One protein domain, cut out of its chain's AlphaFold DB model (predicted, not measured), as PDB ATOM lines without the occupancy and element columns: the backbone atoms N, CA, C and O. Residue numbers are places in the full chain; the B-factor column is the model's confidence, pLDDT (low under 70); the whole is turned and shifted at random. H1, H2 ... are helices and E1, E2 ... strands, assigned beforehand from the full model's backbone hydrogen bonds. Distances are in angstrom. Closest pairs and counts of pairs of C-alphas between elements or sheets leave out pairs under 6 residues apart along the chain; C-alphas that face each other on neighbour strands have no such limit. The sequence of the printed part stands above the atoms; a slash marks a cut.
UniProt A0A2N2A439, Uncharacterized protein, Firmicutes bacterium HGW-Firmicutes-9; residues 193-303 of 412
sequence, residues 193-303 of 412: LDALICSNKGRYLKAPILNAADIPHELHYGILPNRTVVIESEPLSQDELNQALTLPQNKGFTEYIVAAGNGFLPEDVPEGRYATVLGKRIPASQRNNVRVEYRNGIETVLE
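What this domain is: This is residues 193 to 303 of the 412 residues of an uncharacterized protein of Firmicutes bacterium HGW-Firmicutes-9 (UniProt A0A2N2A439). A strongly twisted sheet of six strands curls round H2 on one face, while H1 and H3 pack on the opposite face: three layers, with the sheet between helices. The printed part has 111 residues, with named elements in the order H1 E1 E2 E3 H2 E4 E5 E6 H3; the class is mixed, helices and strands. The mixed sheet runs E1 E2 E3 E4 E5 E6: E1 E2 E3 form a meander, each strand the antiparallel neighbour of the one before, and E3 to E6 run parallel. The whole is compact, with a radius of gyration of the C-alphas of 13.2 A and spans of 35 by 31 by 24 A.

Where its parts are: H1, residues 193 to 200, begins with C-alpha 193 at (46.308, 22.588, -8.573). From first to last C-alpha, E1, residues 203 to 210, is 22.7 A long and E2, residues 216 to 223, 21.9 A. E3 is residues 229 to 232, H2 residues 238 to 246, and E4 residues 255 to 261, 18.6 A. E5 is residues 274 to 279, E6 residues 292 to 296; H3, residues 297 to 303, ends with C-alpha 303 at (32.813, 20.077, -4.803).

How they stand to each other: Within hydrogen-bond range are N 205 and O 221 in hairpin E1 and E2, 2.8 A, and N 222 and O 230 in hairpin E2 and E3, 2.9 A. Parallel pairs have N 231 and O 257, N 258 and O 276, and N 293 and O 275, each 2.9 A. E3, H2, E4 form a strand-helix-strand unit, parallel neighbours with a helix between, its crossover right-handed. The closest C-alphas of H2 and E1 are Gln 243 and Ile 209, 6.5 A. H1's height over the sheet is 8.6 A; H3 stands up from it at 52 degrees. H1 and H3 are close but not clearly touching, closest at the C-alphas of Leu 196 and Val 301, 7.0 A. In H1, H2 and H3 every O i to N i+4 pair is within range.

The domain as a whole: The C-alphas farthest apart, of Ala 213 and Glu 303, are 37.9 A apart. The printed part has no cut; links E4 to E5 and E5 to E6 are long. No printed residue is under 70 in pLDDT.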
ATOM      1  N   LEU A 193      45.670  21.604  -9.440       94.19
ATOM      2  CA  LEU A 193      46.308  22.588  -8.573       94.19
ATOM      3  C   LEU A 193      45.760  23.986  -8.871       94.19
ATOM      4  O   LEU A 193      45.300  24.675  -7.957       94.19
ATOM      5  N   ASP A 194      45.740  24.374 -10.143       91.44
ATOM      6  CA  ASP A 194      45.242  25.677 -10.579       91.44
ATOM      7  C   ASP A 194      43.750  25.847 -10.282       91.44
ATOM      8  O   ASP A 194      43.342  26.876  -9.725       91.44
ATOM      9  N   ALA A 195      42.941  24.819 -10.551       92.94
ATOM     10  CA  ALA A 195      41.514  24.825 -10.253       92.94
ATOM     11  C   ALA A 195      41.228  25.069  -8.765       92.94
ATOM     12  O   ALA A 195      40.444  25.962  -8.405       92.94
ATOM     13  N   LEU A 196      41.910  24.335  -7.884       94.38
ATOM     14  CA  LEU A 196      41.705  24.430  -6.442       94.38
ATOM     15  C   LEU A 196      42.256  25.736  -5.867       94.38
ATOM     16  O   LEU A 196      41.571  26.389  -5.073       94.38
ATOM     17  N   ILE A 197      43.457  26.154  -6.273       91.50
ATOM     18  CA  ILE A 197      44.099  27.370  -5.766       91.50
ATOM     19  C   ILE A 197      43.321  28.615  -6.186       91.50
ATOM     20  O   ILE A 197      43.044  29.468  -5.331       91.50
ATOM     21  N   CYS A 198      42.909  28.699  -7.455       88.25
ATOM     22  CA  CYS A 198      42.085  29.791  -7.967       88.25
ATOM     23  C   CYS A 198      40.753  29.886  -7.211       88.25
ATOM     24  O   CYS A 198      40.376  30.952  -6.718       88.25
ATOM     25  N   SER A 199      40.053  28.762  -7.058       89.38
ATOM     26  CA  SER A 199      38.697  28.750  -6.498       89.38
ATOM     27  C   SER A 199      38.656  29.065  -5.012       89.38
ATOM     28  O   SER A 199      37.742  29.760  -4.559       89.38
ATOM     29  N   ASN A 200      39.666  28.606  -4.276       90.56
ATOM     30  CA  ASN A 200      39.716  28.692  -2.821       90.56
ATOM     31  C   ASN A 200      40.603  29.826  -2.307       90.56
ATOM     32  O   ASN A 200      40.751  29.977  -1.098       90.56
ATOM     33  N   LYS A 201      41.199  30.641  -3.188       87.38
ATOM     34  CA  LYS A 201      42.179  31.676  -2.807       87.38
ATOM     35  C   LYS A 201      43.368  31.076  -2.041       87.38
ATOM     36  O   LYS A 201      43.858  31.681  -1.084       87.38
ATOM     37  N   GLY A 202      43.814  29.888  -2.457       89.12
ATOM     38  CA  GLY A 202      44.982  29.206  -1.890       89.12
ATOM     39  C   GLY A 202      46.284  29.916  -2.251       89.12
ATOM     40  O   GLY A 202      46.261  31.067  -2.641       89.12
ATOM     41  N   ARG A 203      47.452  29.307  -2.125       87.56
ATOM     42  CA  ARG A 203      48.721  29.933  -2.529       87.56
ATOM     43  C   ARG A 203      49.616  28.912  -3.199       87.56
ATOM     44  O   ARG A 203      49.713  27.798  -2.698       87.56
ATOM     45  N   TYR A 204      50.287  29.326  -4.262       88.25
ATOM     46  CA  TYR A 204      51.335  28.532  -4.881       88.25
ATOM     47  C   TYR A 204      52.627  28.601  -4.076       88.25
ATOM     48  O   TYR A 204      52.950  29.638  -3.479       88.25
ATOM     49  N   LEU A 205      53.355  27.495  -4.080       89.50
ATOM     50  CA  LEU A 205      54.699  27.342  -3.553       89.50
ATOM     51  C   LEU A 205      55.506  26.456  -4.500       89.50
ATOM     52  O   LEU A 205      54.955  25.722  -5.318       89.50
ATOM     53  N   LYS A 206      56.824  26.511  -4.332       89.94
ATOM     54  CA  LYS A 206      57.758  25.651  -5.042       89.94
ATOM     55  C   LYS A 206      58.720  24.964  -4.095       89.94
ATOM     56  O   LYS A 206      58.925  25.425  -2.964       89.94
ATOM     57  N   ALA A 207      59.276  23.850  -4.538       92.44
ATOM     58  CA  ALA A 207      60.283  23.106  -3.806       92.44
ATOM     59  C   ALA A 207      61.221  22.384  -4.777       92.44
ATOM     60  O   ALA A 207      60.726  21.786  -5.728       92.44
ATOM     61  N   PRO A 208      62.541  22.367  -4.535       93.75
ATOM     62  CA  PRO A 208      63.417  21.469  -5.268       93.75
ATOM     63  C   PRO A 208      63.150  20.024  -4.824       93.75
ATOM     64  O   PRO A 208      63.150  19.734  -3.624       93.75
ATOM     65  N   ILE A 209      62.950  19.130  -5.785       95.94
ATOM     66  CA  ILE A 209      62.894  17.676  -5.591       95.94
ATOM     67  C   ILE A 209      63.848  16.996  -6.576       95.94
ATOM     68  O   ILE A 209      64.237  17.584  -7.586       95.94
ATOM     69  N   LEU A 210      64.265  15.772  -6.270       96.69
ATOM     70  CA  LEU A 210      65.172  14.995  -7.110       96.69
ATOM     71  C   LEU A 210      64.384  14.014  -7.969       96.69
ATOM     72  O   LEU A 210      63.515  13.311  -7.451       96.69
ATOM     73  N   ASN A 211      64.728  13.934  -9.253       93.75
ATOM     74  CA  ASN A 211      64.235  12.864 -10.113       93.75
ATOM     75  C   ASN A 211      65.017  11.555  -9.901       93.75
ATOM     76  O   ASN A 211      65.978  11.503  -9.135       93.75
ATOM     77  N   ALA A 212      64.648  10.499 -10.631       90.81
ATOM     78  CA  ALA A 212      65.292   9.183 -10.539       90.81
ATOM     79  C   ALA A 212      66.801   9.164 -10.886       90.81
ATOM     80  O   ALA A 212      67.475   8.172 -10.618       90.81
ATOM     81  N   ALA A 213      67.332  10.228 -11.498       93.56
ATOM     82  CA  ALA A 213      68.752  10.396 -11.807       93.56
ATOM     83  C   ALA A 213      69.470  11.340 -10.820       93.56
ATOM     84  O   ALA A 213      70.561  11.820 -11.129       93.56
ATOM     85  N   ASP A 214      68.851  11.642  -9.672       93.44
ATOM     86  CA  ASP A 214      69.323  12.602  -8.664       93.44
ATOM     87  C   ASP A 214      69.524  14.029  -9.206       93.44
ATOM     88  O   ASP A 214      70.278  14.833  -8.650       93.44
ATOM     89  N   ILE A 215      68.839  14.376 -10.299       94.62
ATOM     90  CA  ILE A 215      68.880  15.724 -10.865       94.62
ATOM     91  C   ILE A 215      67.772  16.552 -10.202       94.62
ATOM     92  O   ILE A 215      66.599  16.162 -10.265       94.62
ATOM     93  N   PRO A 216      68.109  17.694  -9.572       93.69
ATOM     94  CA  PRO A 216      67.115  18.564  -8.972       93.69
ATOM     95  C   PRO A 216      66.273  19.246 -10.049       93.69
ATOM     96  O   PRO A 216      66.800  19.794 -11.016       93.69
ATOM     97  N   HIS A 217      64.964  19.261  -9.834       93.00
ATOM     98  CA  HIS A 217      64.020  20.081 -10.581       93.00
ATOM     99  C   HIS A 217      62.987  20.690  -9.628       93.00
ATOM    100  O   HIS A 217      62.877  20.293  -8.463       93.00
ATOM    101  N   GLU A 218      62.270  21.709 -10.096       90.81
ATOM    102  CA  GLU A 218      61.278  22.402  -9.276       90.81
ATOM    103  C   GLU A 218      59.913  21.719  -9.347       90.81
ATOM    104  O   GLU A 218      59.341  21.552 -10.419       90.81
ATOM    105  N   LEU A 219      59.373  21.382  -8.176       93.12
ATOM    106  CA  LEU A 219      57.986  20.990  -7.986       93.12
ATOM    107  C   LEU A 219      57.144  22.224  -7.671       93.12
ATOM    108  O   LEU A 219      57.390  22.898  -6.665       93.12
ATOM    109  N   HIS A 220      56.088  22.440  -8.449       92.12
ATOM    110  CA  HIS A 220      55.011  23.356  -8.094       92.12
ATOM    111  C   HIS A 220      53.940  22.640  -7.274       92.12
ATOM    112  O   HIS A 220      53.532  21.522  -7.576       92.12
ATOM    113  N   TYR A 221      53.488  23.288  -6.205       95.06
ATOM    114  CA  TYR A 221      52.417  22.781  -5.352       95.06
ATOM    115  C   TYR A 221      51.664  23.941  -4.701       95.06
ATOM    116  O   TYR A 221      52.032  25.113  -4.834       95.06
ATOM    117  N   GLY A 222      50.596  23.632  -3.973       94.25
ATOM    118  CA  GLY A 222      49.737  24.648  -3.385       94.25
ATOM    119  C   GLY A 222      49.355  24.391  -1.940       94.25
ATOM    120  O   GLY A 222      49.419  23.273  -1.441       94.25
ATOM    121  N   ILE A 223      48.928  25.452  -1.257       95.06
ATOM    122  CA  ILE A 223      48.314  25.375   0.071       95.06
ATOM    123  C   ILE A 223      46.993  26.141   0.058       95.06
ATOM    124  O   ILE A 223      46.963  27.340  -0.226       95.06
ATOM    125  N   LEU A 224      45.906  25.466   0.412       94.75
ATOM    126  CA  LEU A 224      44.576  26.053   0.572       94.75
ATOM    127  C   LEU A 224      44.440  26.769   1.938       94.75
ATOM    128  O   LEU A 224      45.199  26.478   2.870       94.75
ATOM    129  N   PRO A 225      43.484  27.706   2.116       93.38
ATOM    130  CA  PRO A 225      43.335  28.449   3.378       93.38
ATOM    131  C   PRO A 225      43.028  27.579   4.602       93.38
ATOM    132  O   PRO A 225      43.379  27.945   5.721       93.38
ATOM    133  N   ASN A 226      42.405  26.420   4.389       94.69
ATOM    134  CA  ASN A 226      42.136  25.411   5.414       94.69
ATOM    135  C   ASN A 226      43.380  24.578   5.795       94.69
ATOM    136  O   ASN A 226      43.259  23.656   6.592       94.69
ATOM    137  N   ARG A 227      44.567  24.926   5.274       96.12
ATOM    138  CA  ARG A 227      45.846  24.227   5.482       96.12
ATOM    139  C   ARG A 227      45.928  22.844   4.823       96.12
ATOM    140  O   ARG A 227      46.740  22.035   5.253       96.12
ATOM    141  N   THR A 228      45.161  22.594   3.767       97.88
ATOM    142  CA  THR A 228      45.374  21.428   2.897       97.88
ATOM    143  C   THR A 228      46.468  21.724   1.872       97.88
ATOM    144  O   THR A 228      46.447  22.777   1.230       97.88
ATOM    145  N   VAL A 229      47.428  20.812   1.728       98.25
ATOM    146  CA  VAL A 229      48.468  20.859   0.690       98.25
ATOM    147  C   VAL A 229      47.924  20.197  -0.575       98.25
ATOM    148  O   VAL A 229      47.323  19.137  -0.488       98.25
ATOM    149  N   VAL A 230      48.121  20.796  -1.743       97.75
ATOM    150  CA  VAL A 230      47.689  20.242  -3.035       97.75
ATOM    151  C   VAL A 230      48.924  19.929  -3.864       97.75
ATOM    152  O   VAL A 230      49.758  20.814  -4.053       97.75
ATOM    153  N   ILE A 231      49.041  18.689  -4.332       97.44
ATOM    154  CA  ILE A 231      50.147  18.198  -5.160       97.44
ATOM    155  C   ILE A 231      49.547  17.541  -6.397       97.44
ATOM    156  O   ILE A 231      48.688  16.673  -6.265       97.44
ATOM    157  N   GLU A 232      50.019  17.919  -7.578       96.50
ATOM    158  CA  GLU A 232      49.782  17.158  -8.805       96.50
ATOM    159  C   GLU A 232      50.843  16.071  -8.909       96.50
ATOM    160  O   GLU A 232      52.034  16.359  -9.006       96.50
ATOM    161  N   SER A 233      50.416  14.816  -8.812       95.75
ATOM    162  CA  SER A 233      51.306  13.657  -8.841       95.75
ATOM    163  C   SER A 233      51.268  12.899 -10.157       95.75
ATOM    164  O   SER A 233      52.082  12.004 -10.333       95.75
ATOM    165  N   GLU A 234      50.354  13.234 -11.075       92.75
ATOM    166  CA  GLU A 234      50.309  12.640 -12.418       92.75
ATOM    167  C   GLU A 234      51.670  12.674 -13.152       92.75
ATOM    168  O   GLU A 234      52.049  11.637 -13.699       92.75
ATOM    169  N   PRO A 235      52.456  13.774 -13.117       90.81
ATOM    170  CA  PRO A 235      53.777  13.801 -13.749       90.81
ATOM    171  C   PRO A 235      54.906  13.230 -12.873       90.81
ATOM    172  O   PRO A 235      56.048  13.180 -13.327       90.81
ATOM    173  N   LEU A 236      54.631  12.838 -11.623       93.88
ATOM    174  CA  LEU A 236      55.653  12.437 -10.653       93.88
ATOM    175  C   LEU A 236      55.809  10.917 -10.588       93.88
ATOM    176  O   LEU A 236      54.840  10.155 -10.583       93.88
ATOM    177  N   SER A 237      57.046  10.465 -10.426       93.62
ATOM    178  CA  SER A 237      57.333   9.114  -9.948       93.62
ATOM    179  C   SER A 237      56.928   8.940  -8.479       93.62
ATOM    180  O   SER A 237      56.712   9.898  -7.732       93.62
ATOM    181  N   GLN A 238      56.868   7.687  -8.024       92.38
ATOM    182  CA  GLN A 238      56.553   7.371  -6.629       92.38
ATOM    183  C   GLN A 238      57.569   7.976  -5.643       92.38
ATOM    184  O   GLN A 238      57.184   8.452  -4.573       92.38
ATOM    185  N   ASP A 239      58.854   8.002  -6.003       93.38
ATOM    186  CA  ASP A 239      59.904   8.573  -5.156       93.38
ATOM    187  C   ASP A 239      59.824  10.102  -5.096       93.38
ATOM    188  O   ASP A 239      59.981  10.692  -4.025       93.38
ATOM    189  N   GLU A 240      59.510  10.755  -6.215       96.31
ATOM    190  CA  GLU A 240      59.246  12.198  -6.262       96.31
ATOM    191  C   GLU A 240      58.011  12.570  -5.436       96.31
ATOM    192  O   GLU A 240      58.052  13.530  -4.663       96.31
ATOM    193  N   LEU A 241      56.937  11.779  -5.509       96.06
ATOM    194  CA  LEU A 241      55.752  11.976  -4.675       96.06
ATOM    195  C   LEU A 241      56.078  11.825  -3.180       96.06
ATOM    196  O   LEU A 241      55.645  12.640  -2.365       96.06
ATOM    197  N   ASN A 242      56.883  10.832  -2.799       94.88
ATOM    198  CA  ASN A 242      57.327  10.673  -1.413       94.88
ATOM    199  C   ASN A 242      58.145  11.882  -0.927       94.88
ATOM    200  O   ASN A 242      57.939  12.362   0.196       94.88
ATOM    201  N   GLN A 243      59.028  12.426  -1.771       96.31
ATOM    202  CA  GLN A 243      59.739  13.676  -1.479       96.31
ATOM    203  C   GLN A 243      58.759  14.849  -1.309       96.31
ATOM    204  O   GLN A 243      58.828  15.569  -0.311       96.31
ATOM    205  N   ALA A 244      57.792  14.998  -2.219       96.50
ATOM    206  CA  ALA A 244      56.770  16.045  -2.188       96.50
ATOM    207  C   ALA A 244      55.915  16.008  -0.903       96.50
ATOM    208  O   ALA A 244      55.637  17.038  -0.278       96.50
ATOM    209  N   LEU A 245      55.546  14.810  -0.447       96.69
ATOM    210  CA  LEU A 245      54.794  14.613   0.793       96.69
ATOM    211  C   LEU A 245      55.640  14.936   2.035       96.69
ATOM    212  O   LEU A 245      55.104  15.386   3.050       96.69
ATOM    213  N   THR A 246      56.963  14.772   1.977       95.56
ATOM    214  CA  THR A 246      57.876  14.953   3.123       95.56
ATOM    215  C   THR A 246      58.644  16.274   3.151       95.56
ATOM    216  O   THR A 246      59.488  16.465   4.028       95.56
ATOM    217  N   LEU A 247      58.291  17.220   2.277       96.25
ATOM    218  CA  LEU A 247      58.908  18.545   2.202       96.25
ATOM    219  C   LEU A 247      59.058  19.225   3.585       96.25
ATOM    220  O   LEU A 247      58.052  19.436   4.277       96.25
ATOM    221  N   PRO A 248      60.278  19.637   3.993       93.38
ATOM    222  CA  PRO A 248      60.530  20.226   5.313       93.38
ATOM    223  C   PRO A 248      59.693  21.474   5.622       93.38
ATOM    224  O   PRO A 248      59.261  21.674   6.758       93.38
ATOM    225  N   GLN A 249      59.429  22.304   4.615       92.38
ATOM    226  CA  GLN A 249      58.612  23.515   4.725       92.38
ATOM    227  C   GLN A 249      57.130  23.230   5.006       92.38
ATOM    228  O   GLN A 249      56.432  24.100   5.523       92.38
ATOM    229  N   ASN A 250      56.669  22.006   4.735       94.06
ATOM    230  CA  ASN A 250      55.311  21.548   5.020       94.06
ATOM    231  C   ASN A 250      55.211  20.847   6.387       94.06
ATOM    232  O   ASN A 250      54.209  20.204   6.696       94.06
ATOM    233  N   LYS A 251      56.220  20.986   7.259       91.88
ATOM    234  CA  LYS A 251      56.161  20.450   8.623       91.88
ATOM    235  C   LYS A 251      54.945  21.008   9.378       91.88
ATOM    236  O   LYS A 251      54.787  22.217   9.528       91.88
ATOM    237  N   GLY A 252      54.109  20.107   9.894       92.56
ATOM    238  CA  GLY A 252      52.886  20.448  10.631       92.56
ATOM    239  C   GLY A 252      51.640  20.638   9.759       92.56
ATOM    240  O   GLY A 252      50.601  21.036  10.288       92.56
ATOM    241  N   PHE A 253      51.732  20.377   8.454       96.88
ATOM    242  CA  PHE A 253      50.584  20.144   7.583       96.88
ATOM    243  C   PHE A 253      50.289  18.641   7.553       96.88
ATOM    244  O   PHE A 253      51.210  17.837   7.411       96.88
ATOM    245  N   THR A 254      49.025  18.271   7.747       97.19
ATOM    246  CA  THR A 254      48.591  16.868   7.842       97.19
ATOM    247  C   THR A 254      47.692  16.461   6.686       97.19
ATOM    248  O   THR A 254      47.724  15.302   6.302       97.19
ATOM    249  N   GLU A 255      46.940  17.402   6.111       98.19
ATOM    250  CA  GLU A 255      45.967  17.143   5.047       98.19
ATOM    251  C   GLU A 255      46.561  17.412   3.666       98.19
ATOM    252  O   GLU A 255      47.100  18.498   3.413       98.19
ATOM    253  N   TYR A 256      46.406  16.448   2.765       98.50
ATOM    254  CA  TYR A 256      46.898  16.504   1.396       98.50
ATOM    255  C   TYR A 256      45.779  16.171   0.404       98.50
ATOM    256  O   TYR A 256      44.979  15.267   0.619       98.50
ATOM    257  N   ILE A 257      45.754  16.885  -0.714       98.44
ATOM    258  CA  ILE A 257      45.072  16.479  -1.938       98.44
ATOM    259  C   ILE A 257      46.162  16.079  -2.923       98.44
ATOM    260  O   ILE A 257      47.041  16.883  -3.238       98.44
ATOM    261  N   VAL A 258      46.105  14.835  -3.383       98.12
ATOM    262  CA  VAL A 258      47.038  14.275  -4.362       98.12
ATOM    263  C   VAL A 258      46.275  14.088  -5.667       98.12
ATOM    264  O   VAL A 258      45.481  13.161  -5.801       98.12
ATOM    265  N   ALA A 259      46.474  15.011  -6.599       97.50
ATOM    266  CA  ALA A 259      45.872  15.000  -7.921       97.50
ATOM    267  C   ALA A 259      46.672  14.069  -8.840       97.50
ATOM    268  O   ALA A 259      47.687  14.456  -9.422       97.50
ATOM    269  N   ALA A 260      46.251  12.808  -8.892       95.75
ATOM    270  CA  ALA A 260      46.957  11.745  -9.586       95.75
ATOM    271  C   ALA A 260      46.472  11.524 -11.023       95.75
ATOM    272  O   ALA A 260      47.199  10.904 -11.788       95.75
ATOM    273  N   GLY A 261      45.288  12.008 -11.408       92.62
ATOM    274  CA  GLY A 261      44.769  11.881 -12.774       92.62
ATOM    275  C   GLY A 261      44.725  10.425 -13.246       92.62
ATOM    276  O   GLY A 261      44.005   9.599 -12.673       92.62
ATOM    277  N   ASN A 262      45.489  10.116 -14.296       90.38
ATOM    278  CA  ASN A 262      45.736   8.764 -14.815       90.38
ATOM    279  C   ASN A 262      47.065   8.156 -14.334       90.38
ATOM    280  O   ASN A 262      47.399   7.031 -14.713       90.38
ATOM    281  N   GLY A 263      47.832   8.899 -13.542       89.31
ATOM    282  CA  GLY A 263      49.077   8.467 -12.928       89.31
ATOM    283  C   GLY A 263      48.877   7.457 -11.796       89.31
ATOM    284  O   GLY A 263      47.797   6.906 -11.563       89.31
ATOM    285  N   PHE A 264      49.964   7.192 -11.078       90.62
ATOM    286  CA  PHE A 264      49.960   6.238  -9.976       90.62
ATOM    287  C   PHE A 264      49.145   6.752  -8.778       90.62
ATOM    288  O   PHE A 264      49.324   7.877  -8.314       90.62
ATOM    289  N   LEU A 265      48.283   5.884  -8.243       93.12
ATOM    290  CA  LEU A 265      47.498   6.138  -7.038       93.12
ATOM    291  C   LEU A 265      48.261   5.595  -5.813       93.12
ATOM    292  O   LEU A 265      48.353   4.372  -5.677       93.12
ATOM    293  N   PRO A 266      48.802   6.442  -4.914       92.50
ATOM    294  CA  PRO A 266      49.548   5.972  -3.748       92.50
ATOM    295  C   PRO A 266      48.658   5.172  -2.798       92.50
ATOM    296  O   PRO A 266      47.577   5.628  -2.436       92.50
ATOM    297  N   GLU A 267      49.118   3.990  -2.382       91.81
ATOM    298  CA  GLU A 267      48.421   3.114  -1.419       91.81
ATOM    299  C   GLU A 267      48.537   3.597   0.031       91.81
ATOM    300  O   GLU A 267      47.682   3.315   0.873       91.81
ATOM    301  N   ASP A 268      49.591   4.356   0.319       93.19
ATOM    302  CA  ASP A 268      49.873   4.898   1.637       93.19
ATOM    303  C   ASP A 268      50.579   6.252   1.521       93.19
ATOM    304  O   ASP A 268      51.127   6.607   0.476       93.19
ATOM    305  N   VAL A 269      50.583   6.997   2.623       94.62
ATOM    306  CA  VAL A 269      51.317   8.254   2.766       94.62
ATOM    307  C   VAL A 269      52.142   8.250   4.054       94.62
ATOM    308  O   VAL A 269      51.818   7.519   4.995       94.62
ATOM    309  N   PRO A 270      53.216   9.061   4.132       94.56
ATOM    310  CA  PRO A 270      54.080   9.092   5.306       94.56
ATOM    311  C   PRO A 270      53.310   9.344   6.608       94.56
ATOM    312  O   PRO A 270      52.336  10.097   6.633       94.56
ATOM    313  N   GLU A 271      53.788   8.761   7.710       92.88
ATOM    314  CA  GLU A 271      53.128   8.843   9.017       92.88
ATOM    315  C   GLU A 271      52.789  10.291   9.427       92.88
ATOM    316  O   GLU A 271      53.556  11.233   9.191       92.88
ATOM    317  N   GLY A 272      51.611  10.464  10.038       92.94
ATOM    318  CA  GLY A 272      51.084  11.766  10.451       92.94
ATOM    319  C   GLY A 272      50.444  12.583   9.326       92.94
ATOM    320  O   GLY A 272      50.160  13.762   9.536       92.94
ATOM    321  N   ARG A 273      50.227  11.983   8.149       96.00
ATOM    322  CA  ARG A 273      49.558  12.607   7.001       96.00
ATOM    323  C   ARG A 273      48.330  11.820   6.573       96.00
ATOM    324  O   ARG A 273      48.261  10.605   6.766       96.00
ATOM    325  N   TYR A 274      47.410  12.544   5.957       97.75
ATOM    326  CA  TYR A 274      46.176  12.066   5.362       97.75
ATOM    327  C   TYR A 274      46.083  12.634   3.951       97.75
ATOM    328  O   TYR A 274      46.389  13.809   3.737       97.75
ATOM    329  N   ALA A 275      45.709  11.803   2.984       97.81
ATOM    330  CA  ALA A 275      45.614  12.194   1.589       97.81
ATOM    331  C   ALA A 275      44.267  11.807   0.983       97.81
ATOM    332  O   ALA A 275      43.895  10.635   0.968       97.81
ATOM    333  N   THR A 276      43.589  12.792   0.403       98.12
ATOM    334  CA  THR A 276      42.536  12.566  -0.582       98.12
ATOM    335  C   THR A 276      43.196  12.475  -1.957       98.12
ATOM    336  O   THR A 276      43.698  13.467  -2.489       98.12
ATOM    337  N   VAL A 277      43.231  11.276  -2.524       97.69
ATOM    338  CA  VAL A 277      43.819  10.987  -3.834       97.69
ATOM    339  C   VAL A 277      42.731  11.086  -4.898       97.69
ATOM    340  O   VAL A 277      41.726  10.372  -4.851       97.69
ATOM    341  N   LEU A 278      42.941  11.973  -5.865       97.06
ATOM    342  CA  LEU A 278      42.021  12.243  -6.962       97.06
ATOM    343  C   LEU A 278      42.488  11.495  -8.204       97.06
ATOM    344  O   LEU A 278      43.583  11.744  -8.701       97.06
ATOM    345  N   GLY A 279      41.657  10.584  -8.699       91.88
ATOM    346  CA  GLY A 279      41.933   9.838  -9.923       91.88
ATOM    347  C   GLY A 279      40.803   9.979 -10.934       91.88
ATOM    348  O   GLY A 279      39.625  10.019 -10.558       91.88
ATOM    349  N   LYS A 280      41.152   9.972 -12.225       88.56
ATOM    350  CA  LYS A 280      40.169   9.920 -13.319       88.56
ATOM    351  C   LYS A 280      39.436   8.578 -13.327       88.56
ATOM    352  O   LYS A 280      38.230   8.510 -13.559       88.56
ATOM    353  N   ARG A 281      40.163   7.492 -13.036       85.00
ATOM    354  CA  ARG A 281      39.632   6.131 -12.877       85.00
ATOM    355  C   ARG A 281      40.270   5.466 -11.665       85.00
ATOM    356  O   ARG A 281      41.469   5.217 -11.657       85.00
ATOM    357  N   ILE A 282      39.459   5.141 -10.663       86.94
ATOM    358  CA  ILE A 282      39.914   4.418  -9.472       86.94
ATOM    359  C   ILE A 282      39.592   2.930  -9.656       86.94
ATOM    360  O   ILE A 282      38.415   2.584  -9.793       86.94
ATOM    361  N   PRO A 283      40.597   2.035  -9.681       86.56
ATOM    362  CA  PRO A 283      40.364   0.598  -9.761       86.56
ATOM    363  C   PRO A 283      39.547   0.090  -8.569       86.56
ATOM    364  O   PRO A 283      39.783   0.500  -7.440       86.56
ATOM    365  N   ALA A 284      38.656  -0.881  -8.784       85.38
ATOM    366  CA  ALA A 284      37.861  -1.481  -7.701       85.38
ATOM    367  C   ALA A 284      38.705  -2.198  -6.622       85.38
ATOM    368  O   ALA A 284      38.217  -2.475  -5.525       85.38
ATOM    369  N   SER A 285      39.965  -2.522  -6.935       85.19
ATOM    370  CA  SER A 285      40.935  -3.049  -5.974       85.19
ATOM    371  C   SER A 285      41.405  -1.994  -4.973       85.19
ATOM    372  O   SER A 285      41.778  -2.362  -3.861       85.19
ATOM    373  N   GLN A 286      41.359  -0.710  -5.338       85.94
ATOM    374  CA  GLN A 286      41.725   0.382  -4.448       85.94
ATOM    375  C   GLN A 286      40.630   0.624  -3.419       85.94
ATOM    376  O   GLN A 286      39.449   0.760  -3.746       85.94
ATOM    377  N   ARG A 287      41.026   0.655  -2.146       87.69
ATOM    378  CA  ARG A 287      40.110   0.859  -1.024       87.69
ATOM    379  C   ARG A 287      40.644   1.927  -0.100       87.69
ATOM    380  O   ARG A 287      41.824   1.934   0.234       87.69
ATOM    381  N   ASN A 288      39.726   2.768   0.360       92.81
ATOM    382  CA  ASN A 288      40.028   3.756   1.378       92.81
ATOM    383  C   ASN A 288      40.582   3.061   2.620       92.81
ATOM    384  O   ASN A 288      40.107   1.998   3.035       92.81
ATOM    385  N   ASN A 289      41.574   3.693   3.221       92.38
ATOM    386  CA  ASN A 289      42.161   3.275   4.475       92.38
ATOM    387  C   ASN A 289      42.215   4.469   5.439       92.38
ATOM    388  O   ASN A 289      41.617   5.513   5.197       92.38
ATOM    389  N   VAL A 290      42.888   4.299   6.578       92.19
ATOM    390  CA  VAL A 290      42.933   5.328   7.629       92.19
ATOM    391  C   VAL A 290      43.643   6.607   7.166       92.19
ATOM    392  O   VAL A 290      43.325   7.679   7.669       92.19
ATOM    393  N   ARG A 291      44.604   6.504   6.240       95.62
ATOM    394  CA  ARG A 291      45.425   7.623   5.758       95.62
ATOM    395  C   ARG A 291      45.111   8.051   4.328       95.62
ATOM    396  O   ARG A 291      45.372   9.201   3.997       95.62
ATOM    397  N   VAL A 292      44.571   7.167   3.495       97.19
ATOM    398  CA  VAL A 292      44.307   7.444   2.079       97.19
ATOM    399  C   VAL A 292      42.833   7.253   1.754       97.19
ATOM    400  O   VAL A 292      42.260   6.186   1.983       97.19
ATOM    401  N   GLU A 293      42.234   8.288   1.178       97.56
ATOM    402  CA  GLU A 293      40.888   8.285   0.620       97.56
ATOM    403  C   GLU A 293      40.974   8.468  -0.899       97.56
ATOM    404  O   GLU A 293      41.470   9.487  -1.370       97.56
ATOM    405  N   TYR A 294      40.460   7.518  -1.678       97.31
ATOM    406  CA  TYR A 294      40.353   7.667  -3.128       97.31
ATOM    407  C   TYR A 294      39.013   8.282  -3.501       97.31
ATOM    408  O   TYR A 294      37.957   7.796  -3.085       97.31
ATOM    409  N   ARG A 295      39.041   9.322  -4.333       96.06
ATOM    410  CA  ARG A 295      37.831   9.975  -4.838       96.06
ATOM    411  C   ARG A 295      37.900  10.227  -6.339       96.06
ATOM    412  O   ARG A 295      38.969  10.467  -6.897       96.06
ATOM    413  N   ASN A 296      36.737  10.177  -6.993       94.75
ATOM    414  CA  ASN A 296      36.624  10.590  -8.388       94.75
ATOM    415  C   ASN A 296      37.095  12.045  -8.507       94.75
ATOM    416  O   ASN A 296      36.628  12.908  -7.753       94.75
ATOM    417  N   GLY A 297      38.056  12.287  -9.396       95.25
ATOM    418  CA  GLY A 297      38.756  13.559  -9.418       95.25
ATOM    419  C   GLY A 297      37.865  14.727  -9.820       95.25
ATOM    420  O   GLY A 297      37.760  15.666  -9.033       95.25
ATOM    421  N   ILE A 298      37.145  14.640 -10.947       94.88
ATOM    422  CA  ILE A 298      36.257  15.730 -11.384       94.88
ATOM    423  C   ILE A 298      35.195  16.063 -10.332       94.88
ATOM    424  O   ILE A 298      35.085  17.222  -9.941       94.88
ATOM    425  N   GLU A 299      34.464  15.086  -9.790       95.44
ATOM    426  CA  GLU A 299      33.415  15.373  -8.796       95.44
ATOM    427  C   GLU A 299      33.981  16.051  -7.542       95.44
ATOM    428  O   GLU A 299      33.386  16.981  -6.997       95.44
ATOM    429  N   THR A 300      35.175  15.638  -7.109       96.25
ATOM    430  CA  THR A 300      35.830  16.259  -5.954       96.25
ATOM    431  C   THR A 300      36.313  17.672  -6.275       96.25
ATOM    432  O   THR A 300      36.177  18.562  -5.438       96.25
ATOM    433  N   VAL A 301      36.831  17.924  -7.482       96.69
ATOM    434  CA  VAL A 301      37.201  19.276  -7.929       96.69
ATOM    435  C   VAL A 301      35.971  20.183  -7.992       96.69
ATOM    436  O   VAL A 301      36.035  21.312  -7.504       96.69
ATOM    437  N   LEU A 302      34.840  19.706  -8.523       96.88
ATOM    438  CA  LEU A 302      33.590  20.471  -8.563       96.88
ATOM    439  C   LEU A 302      33.089  20.809  -7.150       96.88
ATOM    440  O   LEU A 302      32.714  21.958  -6.897       96.88
ATOM    441  N   GLU A 303      33.154  19.858  -6.214       96.06
ATOM    442  CA  GLU A 303      32.813  20.077  -4.803       96.06
ATOM    443  C   GLU A 303      33.726  21.130  -4.155       96.06
ATOM    444  O   GLU A 303      33.243  22.140  -3.636       96.06
TER     445      GLU A 303